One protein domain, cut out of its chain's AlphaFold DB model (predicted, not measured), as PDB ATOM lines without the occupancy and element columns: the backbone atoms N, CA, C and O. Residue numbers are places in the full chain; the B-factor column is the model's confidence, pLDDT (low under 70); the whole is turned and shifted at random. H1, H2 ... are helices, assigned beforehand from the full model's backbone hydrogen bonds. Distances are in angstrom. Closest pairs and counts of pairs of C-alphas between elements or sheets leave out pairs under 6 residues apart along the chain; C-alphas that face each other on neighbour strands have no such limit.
ATOM      1  N   GLY A  12       9.766   8.811 -12.109       58.69
ATOM      2  CA  GLY A  12       8.859   9.285 -11.055       58.69
ATOM      3  C   GLY A  12       9.382  10.482 -10.247       58.69
ATOM      4  O   GLY A  12       8.593  11.317  -9.803       58.69
ATOM      5  N   ASP A  13      10.703  10.616 -10.105       61.75
ATOM      6  CA  ASP A  13      11.336  11.632  -9.247       61.75
ATOM      7  C   ASP A  13      11.279  13.040  -9.870       61.75
ATOM      8  O   ASP A  13      10.978  14.037  -9.210       61.75
ATOM      9  N   SER A  14      11.440  13.114 -11.196       65.94
ATOM     10  CA  SER A  14      11.388  14.378 -11.946       65.94
ATOM     11  C   SER A  14       9.996  15.021 -11.935       65.94
ATOM     12  O   SER A  14       9.875  16.246 -11.851       65.94
ATOM     13  N   ALA A  15       8.935  14.211 -11.988       70.12
ATOM     14  CA  ALA A  15       7.560  14.702 -11.931       70.12
ATOM     15  C   ALA A  15       7.214  15.268 -10.542       70.12
ATOM     16  O   ALA A  15       6.595  16.330 -10.451       70.12
ATOM     17  N   MET A  16       7.669  14.618  -9.464       71.75
ATOM     18  CA  MET A  16       7.470  15.113  -8.096       71.75
ATOM     19  C   MET A  16       8.251  16.406  -7.821       71.75
ATOM     20  O   MET A  16       7.717  17.324  -7.198       71.75
ATOM     21  N   LEU A  17       9.485  16.526  -8.320       73.06
ATOM     22  CA  LEU A  17      10.282  17.752  -8.188       73.06
ATOM     23  C   LEU A  17       9.653  18.947  -8.914       73.06
ATOM     24  O   LEU A  17       9.619  20.052  -8.366       73.06
ATOM     25  N   LEU A  18       9.127  18.735 -10.123       72.25
ATOM     26  CA  LEU A  18       8.414  19.769 -10.875       72.25
ATOM     27  C   LEU A  18       7.144  20.212 -10.146       72.25
ATOM     28  O   LEU A  18       6.928  21.412  -9.996       72.25
ATOM     29  N   GLN A  19       6.349  19.265  -9.636       71.81
ATOM     30  CA  GLN A  19       5.146  19.556  -8.854       71.81
ATOM     31  C   GLN A  19       5.481  20.427  -7.632       71.81
ATOM     32  O   GLN A  19       4.916  21.508  -7.476       71.81
ATOM     33  N   ASN A  20       6.470  20.015  -6.832       72.31
ATOM     34  CA  ASN A  20       6.907  20.757  -5.649       72.31
ATOM     35  C   ASN A  20       7.421  22.155  -6.010       72.31
ATOM     36  O   ASN A  20       7.112  23.129  -5.329       72.31
ATOM     37  N   THR A  21       8.180  22.280  -7.100       71.88
ATOM     38  CA  THR A  21       8.710  23.571  -7.557       71.88
ATOM     39  C   THR A  21       7.581  24.514  -7.976       71.88
ATOM     40  O   THR A  21       7.583  25.684  -7.598       71.88
ATOM     41  N   LEU A  22       6.580  24.018  -8.710       71.81
ATOM     42  CA  LEU A  22       5.413  24.803  -9.121       71.81
ATOM     43  C   LEU A  22       4.569  25.253  -7.921       71.81
ATOM     44  O   LEU A  22       4.162  26.414  -7.874       71.81
ATOM     45  N   GLU A  23       4.353  24.377  -6.939       75.19
ATOM     46  CA  GLU A  23       3.634  24.726  -5.707       75.19
ATOM     47  C   GLU A  23       4.403  25.746  -4.859       75.19
ATOM     48  O   GLU A  23       3.809  26.694  -4.341       75.19
ATOM     49  N   THR A  24       5.730  25.613  -4.781       74.81
ATOM     50  CA  THR A  24       6.584  26.566  -4.059       74.81
ATOM     51  C   THR A  24       6.526  27.942  -4.725       74.81
ATOM     52  O   THR A  24       6.259  28.938  -4.054       74.81
ATOM     53  N   ASN A  25       6.651  27.995  -6.055       80.38
ATOM     54  CA  ASN A  25       6.521  29.232  -6.827       80.38
ATOM     55  C   ASN A  25       5.144  29.886  -6.643       80.38
ATOM     56  O   ASN A  25       5.057  31.095  -6.441       80.38
ATOM     57  N   ALA A  26       4.060  29.104  -6.668       80.69
ATOM     58  CA  ALA A  26       2.712  29.621  -6.438       80.69
ATOM     59  C   ALA A  26       2.553  30.200  -5.021       80.69
ATOM     60  O   ALA A  26       1.975  31.276  -4.855       80.69
ATOM     61  N   SER A  27       3.111  29.526  -4.009       82.56
ATOM     62  CA  SER A  27       3.079  29.999  -2.622       82.56
ATOM     63  C   SER A  27       3.889  31.280  -2.408       82.56
ATOM     64  O   SER A  27       3.443  32.167  -1.682       82.56
ATOM     65  N   GLU A  28       5.035  31.418  -3.080       85.31
ATOM     66  CA  GLU A  28       5.886  32.606  -2.997       85.31
ATOM     67  C   GLU A  28       5.229  33.817  -3.674       85.31
ATOM     68  O   GLU A  28       5.245  34.917  -3.122       85.31
ATOM     69  N   ILE A  29       4.553  33.608  -4.811       86.75
ATOM     70  CA  ILE A  29       3.786  34.656  -5.501       86.75
ATOM     71  C   ILE A  29       2.606  35.130  -4.643       86.75
ATOM     72  O   ILE A  29       2.405  36.340  -4.497       86.75
ATOM     73  N   GLU A  30       1.833  34.210  -4.050       86.88
ATOM     74  CA  GLU A  30       0.754  34.581  -3.122       86.88
ATOM     75  C   GLU A  30       1.301  35.354  -1.918       86.88
ATOM     76  O   GLU A  30       0.750  36.394  -1.551       86.88
ATOM     77  N   PHE A  31       2.402  34.880  -1.325       86.75
ATOM     78  CA  PHE A  31       3.033  35.506  -0.165       86.75
ATOM     79  C   PHE A  31       3.523  36.922  -0.468       86.75
ATOM     80  O   PHE A  31       3.221  37.858   0.276       86.75
ATOM     81  N   GLN A  32       4.212  37.108  -1.595       86.62
ATOM     82  CA  GLN A  32       4.644  38.425  -2.045       86.62
ATOM     83  C   GLN A  32       3.446  39.352  -2.286       86.62
ATOM     84  O   GLN A  32       3.484  40.517  -1.881       86.62
ATOM     85  N   GLY A  33       2.376  38.840  -2.900       87.06
ATOM     86  CA  GLY A  33       1.139  39.587  -3.120       87.06
ATOM     87  C   GLY A  33       0.492  40.049  -1.814       87.06
ATOM     88  O   GLY A  33       0.096  41.206  -1.703       87.06
ATOM     89  N   PHE A  34       0.446  39.180  -0.807       86.06
ATOM     90  CA  PHE A  34      -0.074  39.509   0.518       86.06
ATOM     91  C   PHE A  34       0.791  40.534   1.258       86.06
ATOM     92  O   PHE A  34       0.251  41.466   1.846       86.06
ATOM     93  N   CYS A  35       2.122  40.427   1.195       84.88
ATOM     94  CA  CYS A  35       3.027  41.393   1.831       84.88
ATOM     95  C   CYS A  35       2.946  42.803   1.226       84.88
ATOM     96  O   CYS A  35       3.269  43.778   1.903       84.88
ATOM     97  N   GLN A  36       2.560  42.920  -0.045       87.00
ATOM     98  CA  GLN A  36       2.385  44.208  -0.722       87.00
ATOM     99  C   GLN A  36       0.980  44.796  -0.538       87.00
ATOM    100  O   GLN A  36       0.762  45.974  -0.845       87.00
ATOM    101  N   ASP A  37       0.028  44.000  -0.054       85.56
ATOM    102  CA  ASP A  37      -1.334  44.452   0.176       85.56
ATOM    103  C   ASP A  37      -1.380  45.432   1.360       85.56
ATOM    104  O   ASP A  37      -0.779  45.218   2.411       85.56
ATOM    105  N   LYS A  38      -2.093  46.548   1.186       83.44
ATOM    106  CA  LYS A  38      -2.249  47.590   2.220       83.44
ATOM    107  C   LYS A  38      -3.487  47.373   3.089       83.44
ATOM    108  O   LYS A  38      -3.733  48.157   4.008       83.44
ATOM    109  N   ARG A  39      -4.308  46.372   2.763       84.25
ATOM    110  CA  ARG A  39      -5.529  46.040   3.501       84.25
ATOM    111  C   ARG A  39      -5.164  45.410   4.845       84.25
ATOM    112  O   ARG A  39      -4.505  44.381   4.890       84.25
ATOM    113  N   ASN A  40      -5.651  46.007   5.934       77.06
ATOM    114  CA  ASN A  40      -5.457  45.497   7.299       77.06
ATOM    115  C   ASN A  40      -6.658  44.678   7.806       77.06
ATOM    116  O   ASN A  40      -6.702  44.278   8.968       77.06
ATOM    117  N   ASP A  41      -7.649  44.441   6.947       84.00
ATOM    118  CA  ASP A  41      -8.851  43.687   7.279       84.00
ATOM    119  C   ASP A  41      -8.640  42.186   7.074       84.00
ATOM    120  O   ASP A  41      -8.103  41.758   6.053       84.00
ATOM    121  N   LEU A  42      -9.179  41.358   7.975       83.81
ATOM    122  CA  LEU A  42      -9.150  39.887   7.872       83.81
ATOM    123  C   LEU A  42      -9.782  39.347   6.573       83.81
ATOM    124  O   LEU A  42      -9.512  38.216   6.170       83.81
ATOM    125  N   SER A  43     -10.590  40.154   5.881       85.38
ATOM    126  CA  SER A  43     -11.159  39.841   4.566       85.38
ATOM    127  C   SER A  43     -10.095  39.634   3.481       85.38
ATOM    128  O   SER A  43     -10.348  38.919   2.508       85.38
ATOM    129  N   VAL A  44      -8.893  40.203   3.645       87.19
ATOM    130  CA  VAL A  44      -7.763  39.979   2.730       87.19
ATOM    131  C   VAL A  44      -7.411  38.493   2.641       87.19
ATOM    132  O   VAL A  44      -7.149  37.983   1.558       87.19
ATOM    133  N   LEU A  45      -7.561  37.755   3.742       85.00
ATOM    134  CA  LEU A  45      -7.224  36.339   3.838       85.00
ATOM    135  C   LEU A  45      -8.119  35.442   2.961       85.00
ATOM    136  O   LEU A  45      -7.759  34.312   2.659       85.00
ATOM    137  N   HIS A  46      -9.284  35.926   2.515       86.00
ATOM    138  CA  HIS A  46     -10.116  35.207   1.541       86.00
ATOM    139  C   HIS A  46      -9.556  35.244   0.115       86.00
ATOM    140  O   HIS A  46      -9.913  34.384  -0.683       86.00
ATOM    141  N   HIS A  47      -8.696  36.217  -0.195       86.06
ATOM    142  CA  HIS A  47      -8.056  36.351  -1.504       86.06
ATOM    143  C   HIS A  47      -6.790  35.492  -1.619       86.06
ATOM    144  O   HIS A  47      -6.345  35.233  -2.731       86.06
ATOM    145  N   TYR A  48      -6.252  35.040  -0.482       88.25
ATOM    146  CA  TYR A  48      -5.011  34.278  -0.390       88.25
ATOM    147  C   TYR A  48      -5.253  32.928   0.308       88.25
ATOM    148  O   TYR A  48      -5.075  32.819   1.530       88.25
ATOM    149  N   PRO A  49      -5.749  31.902  -0.412       86.00
ATOM    150  CA  PRO A  49      -6.132  30.624   0.185       86.00
ATOM    151  C   PRO A  49      -4.956  29.889   0.840       86.00
ATOM    152  O   PRO A  49      -5.150  29.287   1.900       86.00
ATOM    153  N   ILE A  50      -3.745  29.965   0.280       86.69
ATOM    154  CA  ILE A  50      -2.563  29.294   0.847       86.69
ATOM    155  C   ILE A  50      -2.191  29.944   2.186       86.69
ATOM    156  O   ILE A  50      -2.007  29.270   3.206       86.69
ATOM    157  N   ILE A  51      -2.169  31.278   2.213       86.56
ATOM    158  CA  ILE A  51      -1.844  32.058   3.412       86.56
ATOM    159  C   ILE A  51      -2.926  31.888   4.473       86.56
ATOM    160  O   ILE A  51      -2.609  31.819   5.657       86.56
ATOM    161  N   LYS A  52      -4.195  31.740   4.082       88.62
ATOM    162  CA  LYS A  52      -5.299  31.457   5.007       88.62
ATOM    163  C   LYS A  52      -5.081  30.195   5.819       88.62
ATOM    164  O   LYS A  52      -5.265  30.208   7.037       88.62
ATOM    165  N   VAL A  53      -4.691  29.114   5.153       87.12
ATOM    166  CA  VAL A  53      -4.440  27.830   5.813       87.12
ATOM    167  C   VAL A  53      -3.259  27.953   6.775       87.12
ATOM    168  O   VAL A  53      -3.361  27.524   7.925       87.12
ATOM    169  N   ALA A  54      -2.171  28.603   6.348       86.00
ATOM    170  CA  ALA A  54      -1.017  28.863   7.205       86.00
ATOM    171  C   ALA A  54      -1.379  29.764   8.400       86.00
ATOM    172  O   ALA A  54      -1.004  29.476   9.536       86.00
ATOM    173  N   PHE A  55      -2.169  30.813   8.176       85.94
ATOM    174  CA  PHE A  55      -2.609  31.737   9.214       85.94
ATOM    175  C   PHE A  55      -3.392  31.006  10.302       85.94
ATOM    176  O   PHE A  55      -3.069  31.148  11.479       85.94
ATOM    177  N   ILE A  56      -4.353  30.160   9.925       84.88
ATOM    178  CA  ILE A  56      -5.092  29.332  10.883       84.88
ATOM    179  C   ILE A  56      -4.115  28.400  11.611       84.88
ATOM    180  O   ILE A  56      -4.065  28.399  12.840       84.88
ATOM    181  N   LYS A  57      -3.274  27.668  10.881       84.44
ATOM    182  CA  LYS A  57      -2.368  26.676  11.468       84.44
ATOM    183  C   LYS A  57      -1.369  27.260  12.468       84.44
ATOM    184  O   LYS A  57      -1.068  26.588  13.446       84.44
ATOM    185  N   PHE A  58      -0.842  28.459  12.226       80.50
ATOM    186  CA  PHE A  58       0.240  29.028  13.035       80.50
ATOM    187  C   PHE A  58      -0.213  30.142  13.985       80.50
ATOM    188  O   PHE A  58       0.322  30.240  15.083       80.50
ATOM    189  N   ASN A  59      -1.206  30.957  13.612       74.81
ATOM    190  CA  ASN A  59      -1.651  32.093  14.434       74.81
ATOM    191  C   ASN A  59      -2.848  31.757  15.333       74.81
ATOM    192  O   ASN A  59      -3.083  32.470  16.305       74.81
ATOM    193  N   THR A  60      -3.611  30.691  15.046       65.88
ATOM    194  CA  THR A  60      -4.759  30.289  15.889       65.88
ATOM    195  C   THR A  60      -4.446  29.169  16.875       65.88
ATOM    196  O   THR A  60      -5.342  28.724  17.593       65.88
ATOM    197  N   LEU A  61      -3.176  28.758  16.981       61.28
ATOM    198  CA  LEU A  61      -2.701  27.962  18.112       61.28
ATOM    199  C   LEU A  61      -2.727  28.849  19.354       61.28
ATOM    200  O   LEU A  61      -1.725  29.419  19.778       61.28
TER     201      LEU A  61
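Overview. This is residues 12 to 61 of the 104 residues of an uncharacterized protein of Trachymyrmex cornetzi (UniProt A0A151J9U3). One long helix, H1, makes the longest axis, and past its last residue the chain folds back through the short helix H2 into H3, which starts beside H1 and points away from it, about perpendicular. The first part of H1, residues 12 to 25, sticks out free, and so does the far end of H3 with the last residues, 56 to 61. The printed part has 50 residues with three named helices, H1, H2 and H3 in that order, and no named strand; the class is all helix. The whole is loose, with a radius of gyration of the C-alphas of 13.4 A, and flat, spanning 42 by 25 by 13 A.

Along the chain. Find C-alpha 12 at (8.859, 9.285, -11.055); from there H1 runs through residues 12 to 36, 37.0 A, to C-alpha 36 at (2.385, 44.208, -0.722). Look next at residues 42 to 46 for H2, five residues long. H3 holds residues 49 to 59, 15.0 A, and ends at C-alpha 59 at (-1.651, 32.093, 14.434).

Arrangement. Start on H1, which touches H3 with its residues 27 to 31 alone; the closest C-alphas, of Ser 27 and Ile 50, are 6.7 A apart. Their lines stand about perpendicular, at 78 degrees. H1 and H2 are only just apart, at 8.0 A. H2 and H3 only just touch, and only at the corner by their link, with 3 pairs of C-alphas within 8 A; the closest, of Leu 45 and Lys 52, are 5.4 A apart. In H1 and H3 every O i to N i+4 pair is within hydrogen-bond range; in H2 0 of 1 is, beside 2 of 2 O i to N i+3 pairs.

Size, cuts and confidence. The C-alphas farthest apart, of Gly 12 and Asn 40, are 43.0 A apart. The printed part has no cut, and both links, H1 to H2 and H2 to H3, are tight. The mean pLDDT of the printed part is 80.1; look for values under 70 at residues 12 to 14 and 60 to 61.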